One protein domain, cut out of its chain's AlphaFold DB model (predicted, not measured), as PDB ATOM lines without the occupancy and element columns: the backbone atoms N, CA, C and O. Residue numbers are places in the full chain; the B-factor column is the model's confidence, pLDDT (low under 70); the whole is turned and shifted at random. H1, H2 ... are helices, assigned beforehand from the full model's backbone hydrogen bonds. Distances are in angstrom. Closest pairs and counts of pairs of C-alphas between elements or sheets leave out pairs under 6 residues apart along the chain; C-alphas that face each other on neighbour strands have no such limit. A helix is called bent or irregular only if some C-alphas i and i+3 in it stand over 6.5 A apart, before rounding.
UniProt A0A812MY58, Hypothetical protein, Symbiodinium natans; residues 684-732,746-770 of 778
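What this domain is: This is residues 684 to 732 and 746 to 770 of the 778 residues of the protein "Hypothetical protein" of Symbiodinium natans (UniProt A0A812MY58). The model is a loose arch of separate helices around an empty middle: H1 and the unnamed stretch before it, residues 684 to 697, make one end, H2 lies in the middle of the arch, and the short H3 leads into H4 at the other end. H1 folds back beside the unnamed stretch, while residues 756 to 770, of which 757 to 770 belong to H4, stick out as a free arm. The 74 printed residues have four named helices, H1, H2, H3 and H4 in that order along the chain, and no named strand; the class is all helix, with 39 of the printed residues in the helices. The whole is loose, with a radius of gyration of the C-alphas of 15.8 A, and the C-alphas span 43 by 36 by 22 A along their three main axes.

How they stand to each other: The printed part begins with residues 684 to 697, which hold no named element; their C-alphas lie 14 to 21 A from the mean of all C-alphas. H1, residues 698 to 708, follows and touches no helix. A short link of 8 residues joins it to H2, residues 717 to 726. H1 and H2 are apart, with no C-alpha of the one within 8 A of the other, though they follow each other in the chain. Beyond the cut comes H3, residues 751 to 754, which is apart from H1 and from H2. A tight link of 2 residues joins H3 to H4, residues 757 to 770. H3 and H4 are close but not clearly touching, with 2 pairs of C-alphas within 8 A. Their closest C-alphas are those of Glu 752 and Ile 758, 5.9 A apart, and their centres are 15.7 A apart. H4 is apart from H1 and from H2. No two helices form a hairpin. Every O i to N i+4 pair is within hydrogen-bond range in H1, H2 and H4; H3 is too short for such a pair, and its 1 pair of O i and N i+3 is within range.

Where its parts are: The first printed C-alpha, that of Lys 684, is at (7.897, 33.334, -46.823). H1 runs from Ser 698 to Gln 708, 11 residues and 15.7 A from first to last C-alpha; it begins with C-alpha 698 at (-12.486, 16.812, -46.400). H2 runs from Asp 717 to Lys 726, 10 residues and 14.3 A, and its first C-alpha is at (-8.252, 20.385, -34.703). H3 has four residues, Pro 751 to Asp 754, and is 5.1 A long from first to last C-alpha. H4, from Ser 757 to Lys 770, is the longest helix by residues, with 14, and measures 20.3 A; it ends with C-alpha 770 at (12.199, 40.118, -22.548). None of the four helices is bent or irregular.

The domain as a whole: The two C-alphas farthest apart are those of Glu 696 and Lys 770, 46.8 A. The first and last printed C-alphas, those of Lys 684 and Lys 770, are 25.6 A apart. Without residues 756 to 770, which stand free, the body has 59 residues, spans 33 by 28 by 20 A and has a radius of gyration of 13.6 A. Residues 733 to 745 are cut out, and C-alphas 732 and 746 are 16.1 A apart across the cut. The link from H2 to H3 runs across this cut, with 24 residues between them in the chain, 13 of them not printed. Of the links that are printed whole, none is long. The mean pLDDT of the printed part is 76.9, and that of H1 is 90. It is under 70 in 16 residues: 730 to 732, 746 to 748, and 761 to 770, which belong to H4; the mean over H4 is 61.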
ATOM      1  N   LYS A 684       9.363  33.386 -46.878       77.88
ATOM      2  CA  LYS A 684       7.897  33.334 -46.823       77.88
ATOM      3  C   LYS A 684       7.416  31.895 -46.686       77.88
ATOM      4  O   LYS A 684       7.872  31.001 -47.385       77.88
ATOM      5  N   PHE A 685       6.474  31.673 -45.776       81.56
ATOM      6  CA  PHE A 685       5.802  30.384 -45.648       81.56
ATOM      7  C   PHE A 685       4.609  30.333 -46.597       81.56
ATOM      8  O   PHE A 685       3.815  31.273 -46.653       81.56
ATOM      9  N   GLU A 686       4.477  29.231 -47.327       85.75
ATOM     10  CA  GLU A 686       3.279  28.947 -48.106       85.75
ATOM     11  C   GLU A 686       2.177  28.426 -47.172       85.75
ATOM     12  O   GLU A 686       2.413  27.542 -46.347       85.75
ATOM     13  N   VAL A 687       0.975  29.000 -47.274       89.00
ATOM     14  CA  VAL A 687      -0.184  28.624 -46.455       89.00
ATOM     15  C   VAL A 687      -1.356  28.319 -47.378       89.00
ATOM     16  O   VAL A 687      -1.738  29.155 -48.196       89.00
ATOM     17  N   ILE A 688      -1.946  27.135 -47.222       88.69
ATOM     18  CA  ILE A 688      -3.091  26.680 -48.015       88.69
ATOM     19  C   ILE A 688      -4.319  26.608 -47.110       88.69
ATOM     20  O   ILE A 688      -4.313  25.911 -46.098       88.69
ATOM     21  N   PHE A 689      -5.384  27.309 -47.502       88.81
ATOM     22  CA  PHE A 689      -6.699  27.245 -46.862       88.81
ATOM     23  C   PHE A 689      -7.671  26.488 -47.775       88.81
ATOM     24  O   PHE A 689      -8.232  27.091 -48.696       88.81
ATOM     25  N   PRO A 690      -7.871  25.176 -47.574       83.62
ATOM     26  CA  PRO A 690      -8.783  24.413 -48.410       83.62
ATOM     27  C   PRO A 690     -10.238  24.762 -48.064       83.62
ATOM     28  O   PRO A 690     -10.646  24.719 -46.904       83.62
ATOM     29  N   ILE A 691     -11.033  25.096 -49.080       84.81
ATOM     30  CA  ILE A 691     -12.482  25.295 -48.943       84.81
ATOM     31  C   ILE A 691     -13.149  23.957 -49.246       84.81
ATOM     32  O   ILE A 691     -13.136  23.503 -50.389       84.81
ATOM     33  N   LEU A 692     -13.706  23.317 -48.220       78.56
ATOM     34  CA  LEU A 692     -14.226  21.951 -48.299       78.56
ATOM     35  C   LEU A 692     -15.688  21.906 -47.844       78.56
ATOM     36  O   LEU A 692     -16.098  22.668 -46.967       78.56
ATOM     37  N   LEU A 693     -16.474  21.007 -48.439       79.50
ATOM     38  CA  LEU A 693     -17.855  20.763 -48.026       79.50
ATOM     39  C   LEU A 693     -17.879  19.794 -46.830       79.50
ATOM     40  O   LEU A 693     -17.158  18.794 -46.855       79.50
ATOM     41  N   PRO A 694     -18.682  20.058 -45.781       73.19
ATOM     42  CA  PRO A 694     -18.823  19.139 -44.653       73.19
ATOM     43  C   PRO A 694     -19.241  17.738 -45.112       73.19
ATOM     44  O   PRO A 694     -20.084  17.606 -45.993       73.19
ATOM     45  N   ASP A 695     -18.655  16.705 -44.503       71.56
ATOM     46  CA  ASP A 695     -18.942  15.283 -44.755       71.56
ATOM     47  C   ASP A 695     -18.692  14.764 -46.193       71.56
ATOM     48  O   ASP A 695     -18.956  13.598 -46.473       71.56
ATOM     49  N   GLU A 696     -18.075  15.561 -47.071       83.94
ATOM     50  CA  GLU A 696     -17.728  15.182 -48.456       83.94
ATOM     51  C   GLU A 696     -16.241  14.787 -48.613       83.94
ATOM     52  O   GLU A 696     -15.601  15.062 -49.626       83.94
ATOM     53  N   GLY A 697     -15.655  14.149 -47.590       82.56
ATOM     54  CA  GLY A 697     -14.280  13.620 -47.659       82.56
ATOM     55  C   GLY A 697     -13.166  14.650 -47.423       82.56
ATOM     56  O   GLY A 697     -12.038  14.462 -47.875       82.56
ATOM     57  N   SER A 698     -13.446  15.732 -46.690       83.56
ATOM     58  CA  SER A 698     -12.486  16.812 -46.400       83.56
ATOM     59  C   SER A 698     -11.147  16.321 -45.838       83.56
ATOM     60  O   SER A 698     -10.088  16.737 -46.299       83.56
ATOM     61  N   PHE A 699     -11.182  15.413 -44.859       85.12
ATOM     62  CA  PHE A 699      -9.967  14.865 -44.251       85.12
ATOM     63  C   PHE A 699      -9.246  13.865 -45.160       85.12
ATOM     64  O   PHE A 699      -8.019  13.834 -45.145       85.12
ATOM     65  N   ASP A 700      -9.977  13.121 -45.995       87.25
ATOM     66  CA  ASP A 700      -9.377  12.217 -46.983       87.25
ATOM     67  C   ASP A 700      -8.579  13.011 -48.029       87.25
ATOM     68  O   ASP A 700      -7.487  12.605 -48.429       87.25
ATOM     69  N   TRP A 701      -9.086  14.183 -48.434       89.69
ATOM     70  CA  TRP A 701      -8.349  15.096 -49.306       89.69
ATOM     71  C   TRP A 701      -7.088  15.642 -48.631       89.69
ATOM     72  O   TRP A 701      -6.026  15.627 -49.248       89.69
ATOM     73  N   VAL A 702      -7.175  16.078 -47.365       89.06
ATOM     74  CA  VAL A 702      -6.006  16.566 -46.608       89.06
ATOM     75  C   VAL A 702      -4.943  15.470 -46.481       89.06
ATOM     76  O   VAL A 702      -3.765  15.732 -46.718       89.06
ATOM     77  N   ASP A 703      -5.346  14.231 -46.189       91.12
ATOM     78  CA  ASP A 703      -4.428  13.090 -46.092       91.12
ATOM     79  C   ASP A 703      -3.732  12.794 -47.432       91.12
ATOM     80  O   ASP A 703      -2.525  12.547 -47.462       91.12
ATOM     81  N   LEU A 704      -4.464  12.851 -48.549       93.12
ATOM     82  CA  LEU A 704      -3.894  12.696 -49.893       93.12
ATOM     83  C   LEU A 704      -2.965  13.858 -50.267       93.12
ATOM     84  O   LEU A 704      -1.912  13.628 -50.863       93.12
ATOM     85  N   PHE A 705      -3.325  15.088 -49.899       92.88
ATOM     86  CA  PHE A 705      -2.513  16.273 -50.150       92.88
ATOM     87  C   PHE A 705      -1.163  16.172 -49.434       92.88
ATOM     88  O   PHE A 705      -0.124  16.317 -50.068       92.88
ATOM     89  N   LEU A 706      -1.150  15.822 -48.144       92.50
ATOM     90  CA  LEU A 706       0.089  15.657 -47.372       92.50
ATOM     91  C   LEU A 706       0.957  14.494 -47.872       92.50
ATOM     92  O   LEU A 706       2.179  14.542 -47.750       92.50
ATOM     93  N   GLN A 707       0.356  13.451 -48.457       92.62
ATOM     94  CA  GLN A 707       1.117  12.379 -49.112       92.62
ATOM     95  C   GLN A 707       1.845  12.870 -50.367       92.62
ATOM     96  O   GLN A 707       2.950  12.410 -50.652       92.62
ATOM     97  N   GLN A 708       1.230  13.784 -51.121       93.75
ATOM     98  CA  GLN A 708       1.819  14.374 -52.327       93.75
ATOM     99  C   GLN A 708       2.775  15.532 -52.001       93.75
ATOM    100  O   GLN A 708       3.714  15.775 -52.756       93.75
ATOM    101  N   HIS A 709       2.567  16.187 -50.858       90.88
ATOM    102  CA  HIS A 709       3.276  17.381 -50.402       90.88
ATOM    103  C   HIS A 709       3.756  17.215 -48.943       90.88
ATOM    104  O   HIS A 709       3.227  17.859 -48.031       90.88
ATOM    105  N   PRO A 710       4.746  16.335 -48.681       87.94
ATOM    106  CA  PRO A 710       5.218  16.012 -47.325       87.94
ATOM    107  C   PRO A 710       5.944  17.171 -46.616       87.94
ATOM    108  O   PRO A 710       6.296  17.086 -45.441       87.94
ATOM    109  N   ASP A 711       6.226  18.234 -47.352       84.12
ATOM    110  CA  ASP A 711       6.796  19.503 -46.926       84.12
ATOM    111  C   ASP A 711       5.773  20.431 -46.247       84.12
ATOM    112  O   ASP A 711       6.172  21.364 -45.547       84.12
ATOM    113  N   PHE A 712       4.477  20.134 -46.359       87.75
ATOM    114  CA  PHE A 712       3.420  20.856 -45.659       87.75
ATOM    115  C   PHE A 712       3.133  20.256 -44.282       87.75
ATOM    116  O   PHE A 712       3.194  19.047 -44.065       87.75
ATOM    117  N   THR A 713       2.794  21.123 -43.328       88.56
ATOM    118  CA  THR A 713       2.334  20.728 -41.991       88.56
ATOM    119  C   THR A 713       0.860  21.076 -41.849       88.56
ATOM    120  O   THR A 713       0.471  22.224 -42.055       88.56
ATOM    121  N   GLU A 714       0.038  20.094 -41.490       88.69
ATOM    122  CA  GLU A 714      -1.387  20.315 -41.260       88.69
ATOM    123  C   GLU A 714      -1.635  21.072 -39.952       88.69
ATOM    124  O   GLU A 714      -1.156  20.684 -38.884       88.69
ATOM    125  N   LEU A 715      -2.450  22.123 -40.041       87.19
ATOM    126  CA  LEU A 715      -2.963  22.883 -38.906       87.19
ATOM    127  C   LEU A 715      -4.477  22.683 -38.825       87.19
ATOM    128  O   LEU A 715      -5.248  23.387 -39.471       87.19
ATOM    129  N   SER A 716      -4.899  21.690 -38.047       81.88
ATOM    130  CA  SER A 716      -6.309  21.355 -37.845       81.88
ATOM    131  C   SER A 716      -6.564  20.898 -36.414       81.88
ATOM    132  O   SER A 716      -5.636  20.511 -35.694       81.88
ATOM    133  N   ASP A 717      -7.834  20.865 -36.019       76.69
ATOM    134  CA  ASP A 717      -8.252  20.385 -34.703       76.69
ATOM    135  C   ASP A 717      -7.712  18.976 -34.420       76.69
ATOM    136  O   ASP A 717      -7.193  18.721 -33.334       76.69
ATOM    137  N   ARG A 718      -7.739  18.054 -35.400       79.88
ATOM    138  CA  ARG A 718      -7.220  16.686 -35.202       79.88
ATOM    139  C   ARG A 718      -5.716  16.661 -34.919       79.88
ATOM    140  O   ARG A 718      -5.279  15.846 -34.109       79.88
ATOM    141  N   MET A 719      -4.940  17.557 -35.531       83.62
ATOM    142  CA  MET A 719      -3.493  17.643 -35.305       83.62
ATOM    143  C   MET A 719      -3.145  18.309 -33.985       83.62
ATOM    144  O   MET A 719      -2.281  17.813 -33.266       83.62
ATOM    145  N   ILE A 720      -3.880  19.353 -33.602       80.25
ATOM    146  CA  ILE A 720      -3.733  19.982 -32.286       80.25
ATOM    147  C   ILE A 720      -3.972  18.948 -31.177       80.25
ATOM    148  O   ILE A 720      -3.212  18.870 -30.214       80.25
ATOM    149  N   LEU A 721      -4.988  18.102 -31.338       79.44
ATOM    150  CA  LEU A 721      -5.326  17.061 -30.369       79.44
ATOM    151  C   LEU A 721      -4.292  15.934 -30.304       79.44
ATOM    152  O   LEU A 721      -3.955  15.491 -29.206       79.44
ATOM    153  N   ASP A 722      -3.769  15.495 -31.448       79.38
ATOM    154  CA  ASP A 722      -2.664  14.532 -31.510       79.38
ATOM    155  C   ASP A 722      -1.400  15.086 -30.824       79.38
ATOM    156  O   ASP A 722      -0.736  14.384 -30.058       79.38
ATOM    157  N   TRP A 723      -1.094  16.375 -31.009       80.00
ATOM    158  CA  TRP A 723       0.013  17.034 -30.313       80.00
ATOM    159  C   TRP A 723      -0.214  17.157 -28.808       80.00
ATOM    160  O   TRP A 723       0.732  16.953 -28.043       80.00
ATOM    161  N   CYS A 724      -1.440  17.442 -28.361       76.88
ATOM    162  CA  CYS A 724      -1.791  17.412 -26.940       76.88
ATOM    163  C   CYS A 724      -1.536  16.032 -26.335       76.88
ATOM    164  O   CYS A 724      -0.860  15.936 -25.311       76.88
ATOM    165  N   GLU A 725      -2.006  14.969 -26.991       75.06
ATOM    166  CA  GLU A 725      -1.814  13.599 -26.517       75.06
ATOM    167  C   GLU A 725      -0.325  13.235 -26.442       75.06
ATOM    168  O   GLU A 725       0.144  12.747 -25.411       75.06
ATOM    169  N   LYS A 726       0.454  13.570 -27.479       72.94
ATOM    170  CA  LYS A 726       1.918  13.402 -27.486       72.94
ATOM    171  C   LYS A 726       2.622  14.213 -26.396       72.94
ATOM    172  O   LYS A 726       3.651  13.776 -25.885       72.94
ATOM    173  N   SER A 727       2.064  15.362 -26.020       73.00
ATOM    174  CA  SER A 727       2.570  16.228 -24.945       73.00
ATOM    175  C   SER A 727       2.083  15.809 -23.551       73.00
ATOM    176  O   SER A 727       2.391  16.481 -22.568       73.00
ATOM    177  N   GLY A 728       1.332  14.706 -23.439       73.06
ATOM    178  CA  GLY A 728       0.805  14.193 -22.172       73.06
ATOM    179  C   GLY A 728      -0.442  14.920 -21.657       73.06
ATOM    180  O   GLY A 728      -0.843  14.695 -20.517       73.06
ATOM    181  N   ILE A 729      -1.068  15.767 -22.479       75.62
ATOM    182  CA  ILE A 729      -2.308  16.480 -22.161       75.62
ATOM    183  C   ILE A 729      -3.487  15.622 -22.636       75.62
ATOM    184  O   ILE A 729      -3.724  15.461 -23.834       75.62
ATOM    185  N   SER A 730      -4.221  15.032 -21.693       68.25
ATOM    186  CA  SER A 730      -5.309  14.096 -21.996       68.25
ATOM    187  C   SER A 730      -6.673  14.778 -22.090       68.25
ATOM    188  O   SER A 730      -7.008  15.630 -21.272       68.25
ATOM    189  N   ARG A 731      -7.520  14.306 -23.009       69.38
ATOM    190  CA  ARG A 731      -8.928  14.726 -23.102       69.38
ATOM    191  C   ARG A 731      -9.766  14.090 -21.987       69.38
ATOM    192  O   ARG A 731      -9.612  12.904 -21.682       69.38
ATOM    193  N   ASN A 732     -10.715  14.839 -21.426       66.44
ATOM    194  CA  ASN A 732     -11.627  14.320 -20.401       66.44
ATOM    195  C   ASN A 732     -12.554  13.220 -20.963       66.44
ATOM    196  O   ASN A 732     -13.254  13.410 -21.959       66.44
ATOM    197  N   MET A 746     -15.320  26.295 -30.963       57.81
ATOM    198  CA  MET A 746     -13.842  26.264 -30.927       57.81
ATOM    199  C   MET A 746     -13.298  25.457 -29.729       57.81
ATOM    200  O   MET A 746     -12.167  25.660 -29.296       57.81
ATOM    201  N   GLN A 747     -14.120  24.580 -29.146       65.81
ATOM    202  CA  GLN A 747     -13.798  23.811 -27.947       65.81
ATOM    203  C   GLN A 747     -13.125  22.488 -28.320       65.81
ATOM    204  O   GLN A 747     -13.752  21.548 -28.817       65.81
ATOM    205  N   MET A 748     -11.836  22.391 -28.003       69.12
ATOM    206  CA  MET A 748     -10.985  21.225 -28.241       69.12
ATOM    207  C   MET A 748     -11.244  20.099 -27.225       69.12
ATOM    208  O   MET A 748     -10.800  18.960 -27.423       69.12
ATOM    209  N   ASN A 749     -12.027  20.362 -26.169       72.31
ATOM    210  CA  ASN A 749     -12.254  19.469 -25.026       72.31
ATOM    211  C   ASN A 749     -10.954  19.156 -24.273       72.31
ATOM    212  O   ASN A 749     -10.731  18.035 -23.796       72.31
ATOM    213  N   VAL A 750     -10.104  20.175 -24.193       74.12
ATOM    214  CA  VAL A 750      -8.862  20.209 -23.431       74.12
ATOM    215  C   VAL A 750      -8.970  21.459 -22.562       74.12
ATOM    216  O   VAL A 750      -8.808  22.558 -23.094       74.12
ATOM    217  N   PRO A 751      -9.312  21.323 -21.263       74.25
ATOM    218  CA  PRO A 751      -9.626  22.460 -20.401       74.25
ATOM    219  C   PRO A 751      -8.591  23.582 -20.469       74.25
ATOM    220  O   PRO A 751      -8.972  24.743 -20.525       74.25
ATOM    221  N   GLU A 752      -7.308  23.227 -20.524       74.38
ATOM    222  CA  GLU A 752      -6.156  24.128 -20.542       74.38
ATOM    223  C   GLU A 752      -5.983  24.905 -21.862       74.38
ATOM    224  O   GLU A 752      -5.364  25.973 -21.891       74.38
ATOM    225  N   LEU A 753      -6.520  24.376 -22.969       75.19
ATOM    226  CA  LEU A 753      -6.599  25.082 -24.251       75.19
ATOM    227  C   LEU A 753      -7.870  25.926 -24.325       75.19
ATOM    228  O   LEU A 753      -7.816  27.093 -24.714       75.19
ATOM    229  N   ASP A 754      -8.998  25.356 -23.900       76.38
ATOM    230  CA  ASP A 754     -10.318  25.979 -24.003       76.38
ATOM    231  C   ASP A 754     -10.449  27.207 -23.080       76.38
ATOM    232  O   ASP A 754     -11.131  28.175 -23.414       76.38
ATOM    233  N   ASN A 755      -9.764  27.209 -21.931       78.38
ATOM    234  CA  ASN A 755      -9.723  28.344 -21.001       78.38
ATOM    235  C   ASN A 755      -8.540  29.308 -21.244       78.38
ATOM    236  O   ASN A 755      -8.364  30.258 -20.472       78.38
ATOM    237  N   LEU A 756      -7.741  29.072 -22.293       76.19
ATOM    238  CA  LEU A 756      -6.537  29.832 -22.651       76.19
ATOM    239  C   LEU A 756      -5.453  29.883 -21.554       76.19
ATOM    240  O   LEU A 756      -4.607  30.781 -21.588       76.19
ATOM    241  N   SER A 757      -5.439  28.959 -20.586       73.44
ATOM    242  CA  SER A 757      -4.449  28.982 -19.501       73.44
ATOM    243  C   SER A 757      -3.031  28.792 -20.032       73.44
ATOM    244  O   SER A 757      -2.159  29.591 -19.710       73.44
ATOM    245  N   ILE A 758      -2.825  27.838 -20.950       71.06
ATOM    246  CA  ILE A 758      -1.510  27.596 -21.575       71.06
ATOM    247  C   ILE A 758      -0.994  28.853 -22.279       71.06
ATOM    248  O   ILE A 758       0.185  29.187 -22.192       71.06
ATOM    249  N   ARG A 759      -1.878  29.579 -22.970       70.75
ATOM    250  CA  ARG A 759      -1.503  30.810 -23.669       70.75
ATOM    251  C   ARG A 759      -1.042  31.888 -22.689       70.75
ATOM    252  O   ARG A 759      -0.025  32.521 -22.944       70.75
ATOM    253  N   ARG A 760      -1.766  32.077 -21.582       71.12
ATOM    254  CA  ARG A 760      -1.402  33.059 -20.547       71.12
ATOM    255  C   ARG A 760      -0.051  32.733 -19.918       71.12
ATOM    256  O   ARG A 760       0.769  33.633 -19.773       71.12
ATOM    257  N   ASP A 761       0.199  31.458 -19.632       65.38
ATOM    258  CA  ASP A 761       1.464  31.005 -19.048       65.38
ATOM    259  C   ASP A 761       2.648  31.234 -20.008       65.38
ATOM    260  O   ASP A 761       3.711  31.713 -19.605       65.38
ATOM    261  N   VAL A 762       2.459  30.954 -21.304       64.69
ATOM    262  CA  VAL A 762       3.478  31.189 -22.343       64.69
ATOM    263  C   VAL A 762       3.728  32.686 -22.558       64.69
ATOM    264  O   VAL A 762       4.881  33.107 -22.628       64.69
ATOM    265  N   GLU A 763       2.678  33.505 -22.640       67.94
ATOM    266  CA  GLU A 763       2.804  34.961 -22.804       67.94
ATOM    267  C   GLU A 763       3.523  35.605 -21.608       67.94
ATOM    268  O   GLU A 763       4.393  36.457 -21.805       67.94
ATOM    269  N   GLN A 764       3.233  35.154 -20.384       63.69
ATOM    270  CA  GLN A 764       3.915  35.618 -19.177       63.69
ATOM    271  C   GLN A 764       5.406  35.243 -19.180       63.69
ATOM    272  O   GLN A 764       6.253  36.097 -18.924       63.69
ATOM    273  N   SER A 765       5.749  34.009 -19.566       52.34
ATOM    274  CA  SER A 765       7.148  33.573 -19.679       52.34
ATOM    275  C   SER A 765       7.932  34.370 -20.731       52.34
ATOM    276  O   SER A 765       9.089  34.735 -20.505       52.34
ATOM    277  N   ILE A 766       7.313  34.698 -21.869       56.56
ATOM    278  CA  ILE A 766       7.945  35.518 -22.916       56.56
ATOM    279  C   ILE A 766       8.181  36.955 -22.426       56.56
ATOM    280  O   ILE A 766       9.221  37.538 -22.739       56.56
ATOM    281  N   LEU A 767       7.244  37.529 -21.664       52.44
ATOM    282  CA  LEU A 767       7.391  38.861 -21.066       52.44
ATOM    283  C   LEU A 767       8.540  38.909 -20.052       52.44
ATOM    284  O   LEU A 767       9.355  39.827 -20.109       52.44
ATOM    285  N   GLU A 768       8.651  37.898 -19.191       49.22
ATOM    286  CA  GLU A 768       9.745  37.771 -18.217       49.22
ATOM    287  C   GLU A 768      11.107  37.628 -18.921       49.22
ATOM    288  O   GLU A 768      12.064  38.315 -18.575       49.22
ATOM    289  N   THR A 769      11.175  36.853 -20.009       48.31
ATOM    290  CA  THR A 769      12.418  36.675 -20.788       48.31
ATOM    291  C   THR A 769      12.847  37.951 -21.533       48.31
ATOM    292  O   THR A 769      14.033  38.160 -21.780       48.31
ATOM    293  N   LYS A 770      11.898  38.822 -21.910       46.25
ATOM    294  CA  LYS A 770      12.199  40.118 -22.548       46.25
ATOM    295  C   LYS A 770      12.661  41.181 -21.550       46.25
ATOM    296  O   LYS A 770      13.416  42.063 -21.948       46.25
TER     297      LYS A 770